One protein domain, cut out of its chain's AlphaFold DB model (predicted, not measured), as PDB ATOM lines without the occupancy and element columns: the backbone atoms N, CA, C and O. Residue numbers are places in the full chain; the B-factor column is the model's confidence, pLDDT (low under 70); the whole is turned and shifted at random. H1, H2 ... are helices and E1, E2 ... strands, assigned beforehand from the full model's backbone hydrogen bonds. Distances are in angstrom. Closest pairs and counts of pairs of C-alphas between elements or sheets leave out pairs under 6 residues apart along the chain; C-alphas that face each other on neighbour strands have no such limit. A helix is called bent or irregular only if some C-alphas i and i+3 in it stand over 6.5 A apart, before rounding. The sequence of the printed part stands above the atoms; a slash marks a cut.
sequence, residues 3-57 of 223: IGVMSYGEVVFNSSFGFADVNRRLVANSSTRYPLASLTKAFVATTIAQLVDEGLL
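This is residues 3 to 57 of the 223 residues of an uncharacterized protein of Cladophialophora immunda (UniProt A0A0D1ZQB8). An open shape with no common core: a two-stranded hairpin of E1 and E2, then a small folded-back end where E3 pairs with residues 26 to 27, and then a long link to one helix, H1, whose residues 37 to 47 and 50 to 53 stand free and stick out as part of an arm. The printed part has 55 residues, with three named strands and one named helix in the order E1, E2, E3, H1. The sheet has the order E1 - E2 and is antiparallel, and the class is mixed, helices and strands. The whole is extended, with a radius of gyration of the C-alphas of 16.7 A, and flat, spanning 49 by 30 by 15 A.

E1, residues 3 to 7, begins at C-alpha 3 at (-49.622, -38.073, 44.403) and is 13.8 A from first to last C-alpha. E2, residues 10 to 16, is the longest strand by residues and measures 18.0 A. E3, residues 19 to 21, is 5.1 A long. H1, residues 37 to 53, runs 26.3 A from C-alpha 37 at (-37.078, -42.764, 35.288) to C-alpha 53 at (-18.797, -27.551, 46.629). H1 is neither bent nor irregular, but only just: C-alphas 37 and 40 are 6.2 A apart.

E1 and E2 form a hairpin over a tight link of 2 residues, antiparallel with 171 degrees between their directions. C-alphas 6 and 11 face each other at 4.3 A. N 5 and O 13 are within hydrogen-bond range at 2.9 A, and so are N 7 and O 10 at 2.8 A. E2 runs on into E3 across a break of 2 residues, at 66 degrees. E3 pairs with no named strand, but its residues 19 to 21 pair antiparallel with residues 26 to 27, a stretch too short to be named. E1 and E3 are apart, and so are E2 and E3. H1 is apart from E1, from E2 and from E3. In H1, 10 of 13 pairs of O i and N i+4 are within hydrogen-bond range.

The two C-alphas farthest apart are those of Asn 23 and Gly 55, at 49.8 A, and the first and last printed C-alphas, of Ile 3 and Leu 57, are 35.5 A apart. The link from E3 to H1 is long, with 15 residues, 22 to 36; their C-alphas lie 7 to 24 A from the mean of all C-alphas. Residues 35 to 47, of which 37 to 47 belong to H1, and residues 50 to 55, of which 50 to 53 belong to H1, stand free. The printed part has no cut. The mean pLDDT of the printed part is 95.6, and no printed residue is under 70.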
ATOM      1  N   ILE A   3     -49.792 -39.520  44.600       95.00
ATOM      2  CA  ILE A   3     -49.622 -38.073  44.403       95.00
ATOM      3  C   ILE A   3     -49.379 -37.416  45.763       95.00
ATOM      4  O   ILE A   3     -50.106 -37.693  46.717       95.00
ATOM      5  N   GLY A   4     -48.402 -36.509  45.830       94.75
ATOM      6  CA  GLY A   4     -48.157 -35.651  46.988       94.75
ATOM      7  C   GLY A   4     -47.980 -34.188  46.578       94.75
ATOM      8  O   GLY A   4     -47.413 -33.914  45.523       94.75
ATOM      9  N   VAL A   5     -48.459 -33.258  47.409       96.56
ATOM     10  CA  VAL A   5     -48.235 -31.810  47.265       96.56
ATOM     11  C   VAL A   5     -47.624 -31.289  48.556       96.56
ATOM     12  O   VAL A   5     -48.141 -31.553  49.643       96.56
ATOM     13  N   MET A   6     -46.530 -30.543  48.426       97.12
ATOM     14  CA  MET A   6     -45.832 -29.905  49.536       97.12
ATOM     15  C   MET A   6     -45.842 -28.387  49.346       97.12
ATOM     16  O   MET A   6     -45.640 -27.903  48.234       97.12
ATOM     17  N   SER A   7     -46.076 -27.644  50.426       97.12
ATOM     18  CA  SER A   7     -46.064 -26.182  50.456       97.12
ATOM     19  C   SER A   7     -45.369 -25.712  51.728       97.12
ATOM     20  O   SER A   7     -45.685 -26.195  52.810       97.12
ATOM     21  N   TYR A   8     -44.399 -24.803  51.597       96.88
ATOM     22  CA  TYR A   8     -43.605 -24.281  52.720       96.88
ATOM     23  C   TYR A   8     -42.994 -25.370  53.627       96.88
ATOM     24  O   TYR A   8     -42.964 -25.228  54.843       96.88
ATOM     25  N   GLY A   9     -42.511 -26.464  53.029       96.62
ATOM     26  CA  GLY A   9     -41.911 -27.595  53.753       96.62
ATOM     27  C   GLY A   9     -42.914 -28.608  54.318       96.62
ATOM     28  O   GLY A   9     -42.504 -29.682  54.740       96.62
ATOM     29  N   GLU A  10     -44.215 -28.321  54.250       96.62
ATOM     30  CA  GLU A  10     -45.274 -29.166  54.804       96.62
ATOM     31  C   GLU A  10     -46.035 -29.919  53.711       96.62
ATOM     32  O   GLU A  10     -46.362 -29.368  52.656       96.62
ATOM     33  N   VAL A  11     -46.354 -31.191  53.956       95.88
ATOM     34  CA  VAL A  11     -47.183 -31.988  53.039       95.88
ATOM     35  C   VAL A  11     -48.645 -31.590  53.224       95.88
ATOM     36  O   VAL A  11     -49.279 -31.958  54.207       95.88
ATOM     37  N   VAL A  12     -49.200 -30.866  52.252       97.38
ATOM     38  CA  VAL A  12     -50.593 -30.383  52.279       97.38
ATOM     39  C   VAL A  12     -51.572 -31.338  51.593       97.38
ATOM     40  O   VAL A  12     -52.782 -31.218  51.764       97.38
ATOM     41  N   PHE A  13     -51.066 -32.303  50.819       96.50
ATOM     42  CA  PHE A  13     -51.871 -33.347  50.188       96.50
ATOM     43  C   PHE A  13     -51.048 -34.618  49.980       96.50
ATOM     44  O   PHE A  13     -49.903 -34.553  49.533       96.50
ATOM     45  N   ASN A  14     -51.645 -35.779  50.249       96.31
ATOM     46  CA  ASN A  14     -51.069 -37.087  49.954       96.31
ATOM     47  C   ASN A  14     -52.200 -38.084  49.688       96.31
ATOM     48  O   ASN A  14     -53.045 -38.307  50.553       96.31
ATOM     49  N   SER A  15     -52.237 -38.671  48.496       96.19
ATOM     50  CA  SER A  15     -53.263 -39.648  48.138       96.19
ATOM     51  C   SER A  15     -52.731 -40.708  47.181       96.19
ATOM     52  O   SER A  15     -51.762 -40.499  46.449       96.19
ATOM     53  N   SER A  16     -53.353 -41.884  47.205       96.62
ATOM     54  CA  SER A  16     -53.023 -43.008  46.331       96.62
ATOM     55  C   SER A  16     -54.294 -43.619  45.755       96.62
ATOM     56  O   SER A  16     -55.295 -43.771  46.447       96.62
ATOM     57  N   PHE A  17     -54.236 -43.974  44.475       93.94
ATOM     58  CA  PHE A  17     -55.367 -44.444  43.686       93.94
ATOM     59  C   PHE A  17     -55.010 -45.730  42.941       93.94
ATOM     60  O   PHE A  17     -53.919 -45.853  42.368       93.94
ATOM     61  N   GLY A  18     -55.962 -46.661  42.896       93.69
ATOM     62  CA  GLY A  18     -55.845 -47.917  42.161       93.69
ATOM     63  C   GLY A  18     -54.846 -48.902  42.772       93.69
ATOM     64  O   GLY A  18     -54.585 -48.902  43.975       93.69
ATOM     65  N   PHE A  19     -54.292 -49.762  41.923       93.25
ATOM     66  CA  PHE A  19     -53.396 -50.841  42.325       93.25
ATOM     67  C   PHE A  19     -51.935 -50.513  41.989       93.25
ATOM     68  O   PHE A  19     -51.642 -49.937  40.943       93.25
ATOM     69  N   ALA A  20     -51.021 -50.894  42.879       92.56
ATOM     70  CA  ALA A  20     -49.593 -51.012  42.605       92.56
ATOM     71  C   ALA A  20     -49.294 -52.236  41.719       92.56
ATOM     72  O   ALA A  20     -48.383 -52.195  40.899       92.56
ATOM     73  N   ASP A  21     -50.083 -53.305  41.864       91.31
ATOM     74  CA  ASP A  21     -50.043 -54.501  41.019       91.31
ATOM     75  C   ASP A  21     -51.473 -54.997  40.787       91.31
ATOM     76  O   ASP A  21     -52.166 -55.400  41.726       91.31
ATOM     77  N   VAL A  22     -51.919 -54.955  39.530       88.38
ATOM     78  CA  VAL A  22     -53.283 -55.332  39.136       88.38
ATOM     79  C   VAL A  22     -53.517 -56.837  39.293       88.38
ATOM     80  O   VAL A  22     -54.556 -57.242  39.811       88.38
ATOM     81  N   ASN A  23     -52.546 -57.670  38.907       89.44
ATOM     82  CA  ASN A  23     -52.679 -59.130  38.934       89.44
ATOM     83  C   ASN A  23     -52.744 -59.650  40.370       89.44
ATOM     84  O   ASN A  23     -53.543 -60.526  40.693       89.44
ATOM     85  N   ARG A  24     -51.920 -59.072  41.248       93.81
ATOM     86  CA  ARG A  24     -51.872 -59.419  42.674       93.81
ATOM     87  C   ARG A  24     -52.887 -58.643  43.512       93.81
ATOM     88  O   ARG A  24     -52.955 -58.864  44.718       93.81
ATOM     89  N   ARG A  25     -53.652 -57.736  42.892       92.81
ATOM     90  CA  ARG A  25     -54.602 -56.824  43.551       92.81
ATOM     91  C   ARG A  25     -53.979 -56.062  44.729       92.81
ATOM     92  O   ARG A  25     -54.635 -55.822  45.739       92.81
ATOM     93  N   LEU A  26     -52.713 -55.661  44.602       94.81
ATOM     94  CA  LEU A  26     -52.026 -54.873  45.628       94.81
ATOM     95  C   LEU A  26     -52.423 -53.410  45.487       94.81
ATOM     96  O   LEU A  26     -52.122 -52.795  44.469       94.81
ATOM     97  N   VAL A  27     -53.107 -52.855  46.484       96.12
ATOM     98  CA  VAL A  27     -53.557 -51.455  46.470       96.12
ATOM     99  C   VAL A  27     -52.358 -50.519  46.623       96.12
ATOM    100  O   VAL A  27     -51.483 -50.752  47.458       96.12
ATOM    101  N   ALA A  28     -52.309 -49.463  45.809       96.12
ATOM    102  CA  ALA A  28     -51.274 -48.442  45.920       96.12
ATOM    103  C   ALA A  28     -51.438 -47.638  47.220       96.12
ATOM    104  O   ALA A  28     -52.544 -47.282  47.616       96.12
ATOM    105  N   ASN A  29     -50.323 -47.319  47.866       94.94
ATOM    106  CA  ASN A  29     -50.258 -46.535  49.098       94.94
ATOM    107  C   ASN A  29     -49.000 -45.645  49.115       94.94
ATOM    108  O   ASN A  29     -48.184 -45.695  48.194       94.94
ATOM    109  N   SER A  30     -48.824 -44.853  50.175       92.50
ATOM    110  CA  SER A  30     -47.696 -43.921  50.336       92.50
ATOM    111  C   SER A  30     -46.311 -44.582  50.345       92.50
ATOM    112  O   SER A  30     -45.324 -43.917  50.049       92.50
ATOM    113  N   SER A  31     -46.229 -45.883  50.630       93.44
ATOM    114  CA  SER A  31     -44.985 -46.663  50.623       93.44
ATOM    115  C   SER A  31     -44.756 -47.416  49.307       93.44
ATOM    116  O   SER A  31     -43.793 -48.178  49.184       93.44
ATOM    117  N   THR A  32     -45.639 -47.247  48.318       95.88
ATOM    118  CA  THR A  32     -45.499 -47.894  47.010       95.88
ATOM    119  C   THR A  32     -44.294 -47.327  46.270       95.88
ATOM    120  O   THR A  32     -44.154 -46.117  46.113       95.88
ATOM    121  N   ARG A  33     -43.413 -48.214  45.800       94.19
ATOM    122  CA  ARG A  33     -42.210 -47.841  45.049       94.19
ATOM    123  C   ARG A  33     -42.518 -47.803  43.559       94.19
ATOM    124  O   ARG A  33     -43.071 -48.759  43.022       94.19
ATOM    125  N   TYR A  34     -42.100 -46.727  42.906       91.94
ATOM    126  CA  TYR A  34     -42.244 -46.531  41.467       91.94
ATOM    127  C   TYR A  34     -40.864 -46.343  40.820       91.94
ATOM    128  O   TYR A  34     -39.972 -45.770  41.452       91.94
ATOM    129  N   PRO A  35     -40.666 -46.778  39.565       91.62
ATOM    130  CA  PRO A  35     -39.495 -46.387  38.793       91.62
ATOM    131  C   PRO A  35     -39.469 -44.862  38.613       91.62
ATOM    132  O   PRO A  35     -40.410 -44.283  38.079       91.62
ATOM    133  N   LEU A  36     -38.385 -44.208  39.038       92.25
ATOM    134  CA  LEU A  36     -38.245 -42.744  38.965       92.25
ATOM    135  C   LEU A  36     -37.924 -42.222  37.554       92.25
ATOM    136  O   LEU A  36     -38.080 -41.032  37.280       92.25
ATOM    137  N   ALA A  37     -37.472 -43.101  36.655       93.38
ATOM    138  CA  ALA A  37     -37.078 -42.764  35.288       93.38
ATOM    139  C   ALA A  37     -36.165 -41.517  35.239       93.38
ATOM    140  O   ALA A  37     -35.120 -41.476  35.888       93.38
ATOM    141  N   SER A  38     -36.533 -40.487  34.475       94.75
ATOM    142  CA  SER A  38     -35.711 -39.280  34.326       94.75
ATOM    143  C   SER A  38     -35.602 -38.419  35.587       94.75
ATOM    144  O   SER A  38     -34.704 -37.580  35.621       94.75
ATOM    145  N   LEU A  39     -36.411 -38.642  36.633       95.62
ATOM    146  CA  LEU A  39     -36.250 -37.926  37.906       95.62
ATOM    147  C   LEU A  39     -34.902 -38.238  38.574       95.62
ATOM    148  O   LEU A  39     -34.353 -37.387  39.267       95.62
ATOM    149  N   THR A  40     -34.303 -39.400  38.289       97.31
ATOM    150  CA  THR A  40     -32.958 -39.769  38.763       97.31
ATOM    151  C   THR A  40     -31.886 -38.743  38.363       97.31
ATOM    152  O   THR A  40     -30.906 -38.575  39.085       97.31
ATOM    153  N   LYS A  41     -32.068 -38.003  37.256       97.56
ATOM    154  CA  LYS A  41     -31.109 -36.978  36.802       97.56
ATOM    155  C   LYS A  41     -30.926 -35.851  37.818       97.56
ATOM    156  O   LYS A  41     -29.811 -35.365  37.959       97.56
ATOM    157  N   ALA A  42     -31.987 -35.469  38.534       97.75
ATOM    158  CA  ALA A  42     -31.903 -34.438  39.565       97.75
ATOM    159  C   ALA A  42     -30.996 -34.886  40.720       97.75
ATOM    160  O   ALA A  42     -30.137 -34.129  41.148       97.75
ATOM    161  N   PHE A  43     -31.119 -36.144  41.155       97.50
ATOM    162  CA  PHE A  43     -30.258 -36.706  42.198       97.50
ATOM    163  C   PHE A  43     -28.789 -36.717  41.775       97.50
ATOM    164  O   PHE A  43     -27.939 -36.247  42.523       97.50
ATOM    165  N   VAL A  44     -28.496 -37.184  40.555       97.62
ATOM    166  CA  VAL A  44     -27.124 -37.185  40.025       97.62
ATOM    167  C   VAL A  44     -26.574 -35.761  39.919       97.62
ATOM    168  O   VAL A  44     -25.442 -35.523  40.323       97.62
ATOM    169  N   ALA A  45     -27.367 -34.804  39.428       97.94
ATOM    170  CA  ALA A  45     -26.954 -33.404  39.340       97.94
ATOM    171  C   ALA A  45     -26.624 -32.810  40.720       97.94
ATOM    172  O   ALA A  45     -25.591 -32.161  40.865       97.94
ATOM    173  N   THR A  46     -27.445 -33.086  41.739       98.19
ATOM    174  CA  THR A  46     -27.173 -32.676  43.125       98.19
ATOM    175  C   THR A  46     -25.883 -33.294  43.649       98.19
ATOM    176  O   THR A  46     -25.071 -32.581  44.225       98.19
ATOM    177  N   THR A  47     -25.651 -34.589  43.415       98.06
ATOM    178  CA  THR A  47     -24.399 -35.243  43.822       98.06
ATOM    179  C   THR A  47     -23.183 -34.595  43.161       98.06
ATOM    180  O   THR A  47     -22.195 -34.336  43.839       98.06
ATOM    181  N   ILE A  48     -23.249 -34.270  41.865       97.62
ATOM    182  CA  ILE A  48     -22.161 -33.543  41.191       97.62
ATOM    183  C   ILE A  48     -21.969 -32.151  41.808       97.62
ATOM    184  O   ILE A  48     -20.835 -31.766  42.066       97.62
ATOM    185  N   ALA A  49     -23.047 -31.418  42.098       98.25
ATOM    186  CA  ALA A  49     -22.952 -30.099  42.721       98.25
ATOM    187  C   ALA A  49     -22.311 -30.145  44.118       98.25
ATOM    188  O   ALA A  49     -21.492 -29.287  44.427       98.25
ATOM    189  N   GLN A  50     -22.626 -31.162  44.926       98.62
ATOM    190  CA  GLN A  50     -21.985 -31.389  46.226       98.62
ATOM    191  C   GLN A  50     -20.482 -31.648  46.077       98.62
ATOM    192  O   GLN A  50     -19.681 -31.038  46.771       98.62
ATOM    193  N   LEU A  51     -20.082 -32.485  45.115       98.00
ATOM    194  CA  LEU A  51     -18.664 -32.746  44.848       98.00
ATOM    195  C   LEU A  51     -17.911 -31.498  44.360       98.00
ATOM    196  O   LEU A  51     -16.715 -31.366  44.615       98.00
ATOM    197  N   VAL A  52     -18.592 -30.587  43.659       98.12
ATOM    198  CA  VAL A  52     -18.008 -29.292  43.283       98.12
ATOM    199  C   VAL A  52     -17.858 -28.370  44.493       98.12
ATOM    200  O   VAL A  52     -16.818 -27.733  44.632       98.12
ATOM    201  N   ASP A  53     -18.856 -28.322  45.378       98.31
ATOM    202  CA  ASP A  53     -18.797 -27.551  46.629       98.31
ATOM    203  C   ASP A  53     -17.650 -28.029  47.541       98.31
ATOM    204  O   ASP A  53     -16.910 -27.224  48.102       98.31
ATOM    205  N   GLU A  54     -17.414 -29.342  47.590       98.25
ATOM    206  CA  GLU A  54     -16.293 -29.966  48.308       98.25
ATOM    207  C   GLU A  54     -14.923 -29.759  47.625       98.25
ATOM    208  O   GLU A  54     -13.890 -30.159  48.165       98.25
ATOM    209  N   GLY A  55     -14.882 -29.152  46.434       96.94
ATOM    210  CA  GLY A  55     -13.657 -28.933  45.662       96.94
ATOM    211  C   GLY A  55     -13.068 -30.197  45.024       96.94
ATOM    212  O   GLY A  55     -11.933 -30.165  44.548       96.94
ATOM    213  N   LEU A  56     -13.818 -31.304  45.003       96.94
ATOM    214  CA  LEU A  56     -13.412 -32.578  44.398       96.94
ATOM    215  C   LEU A  56     -13.654 -32.615  42.883       96.94
ATOM    216  O   LEU A  56     -12.974 -33.354  42.171       96.94
ATOM    217  N   LEU A  57     -14.618 -31.829  42.399       97.12
ATOM    218  CA  LEU A  57     -14.903 -31.608  40.982       97.12
ATOM    219  C   LEU A  57     -14.949 -30.109  40.670       97.12
ATOM    220  O   LEU A  57     -15.125 -29.275  41.556       97.12
TER     221      LEU A  57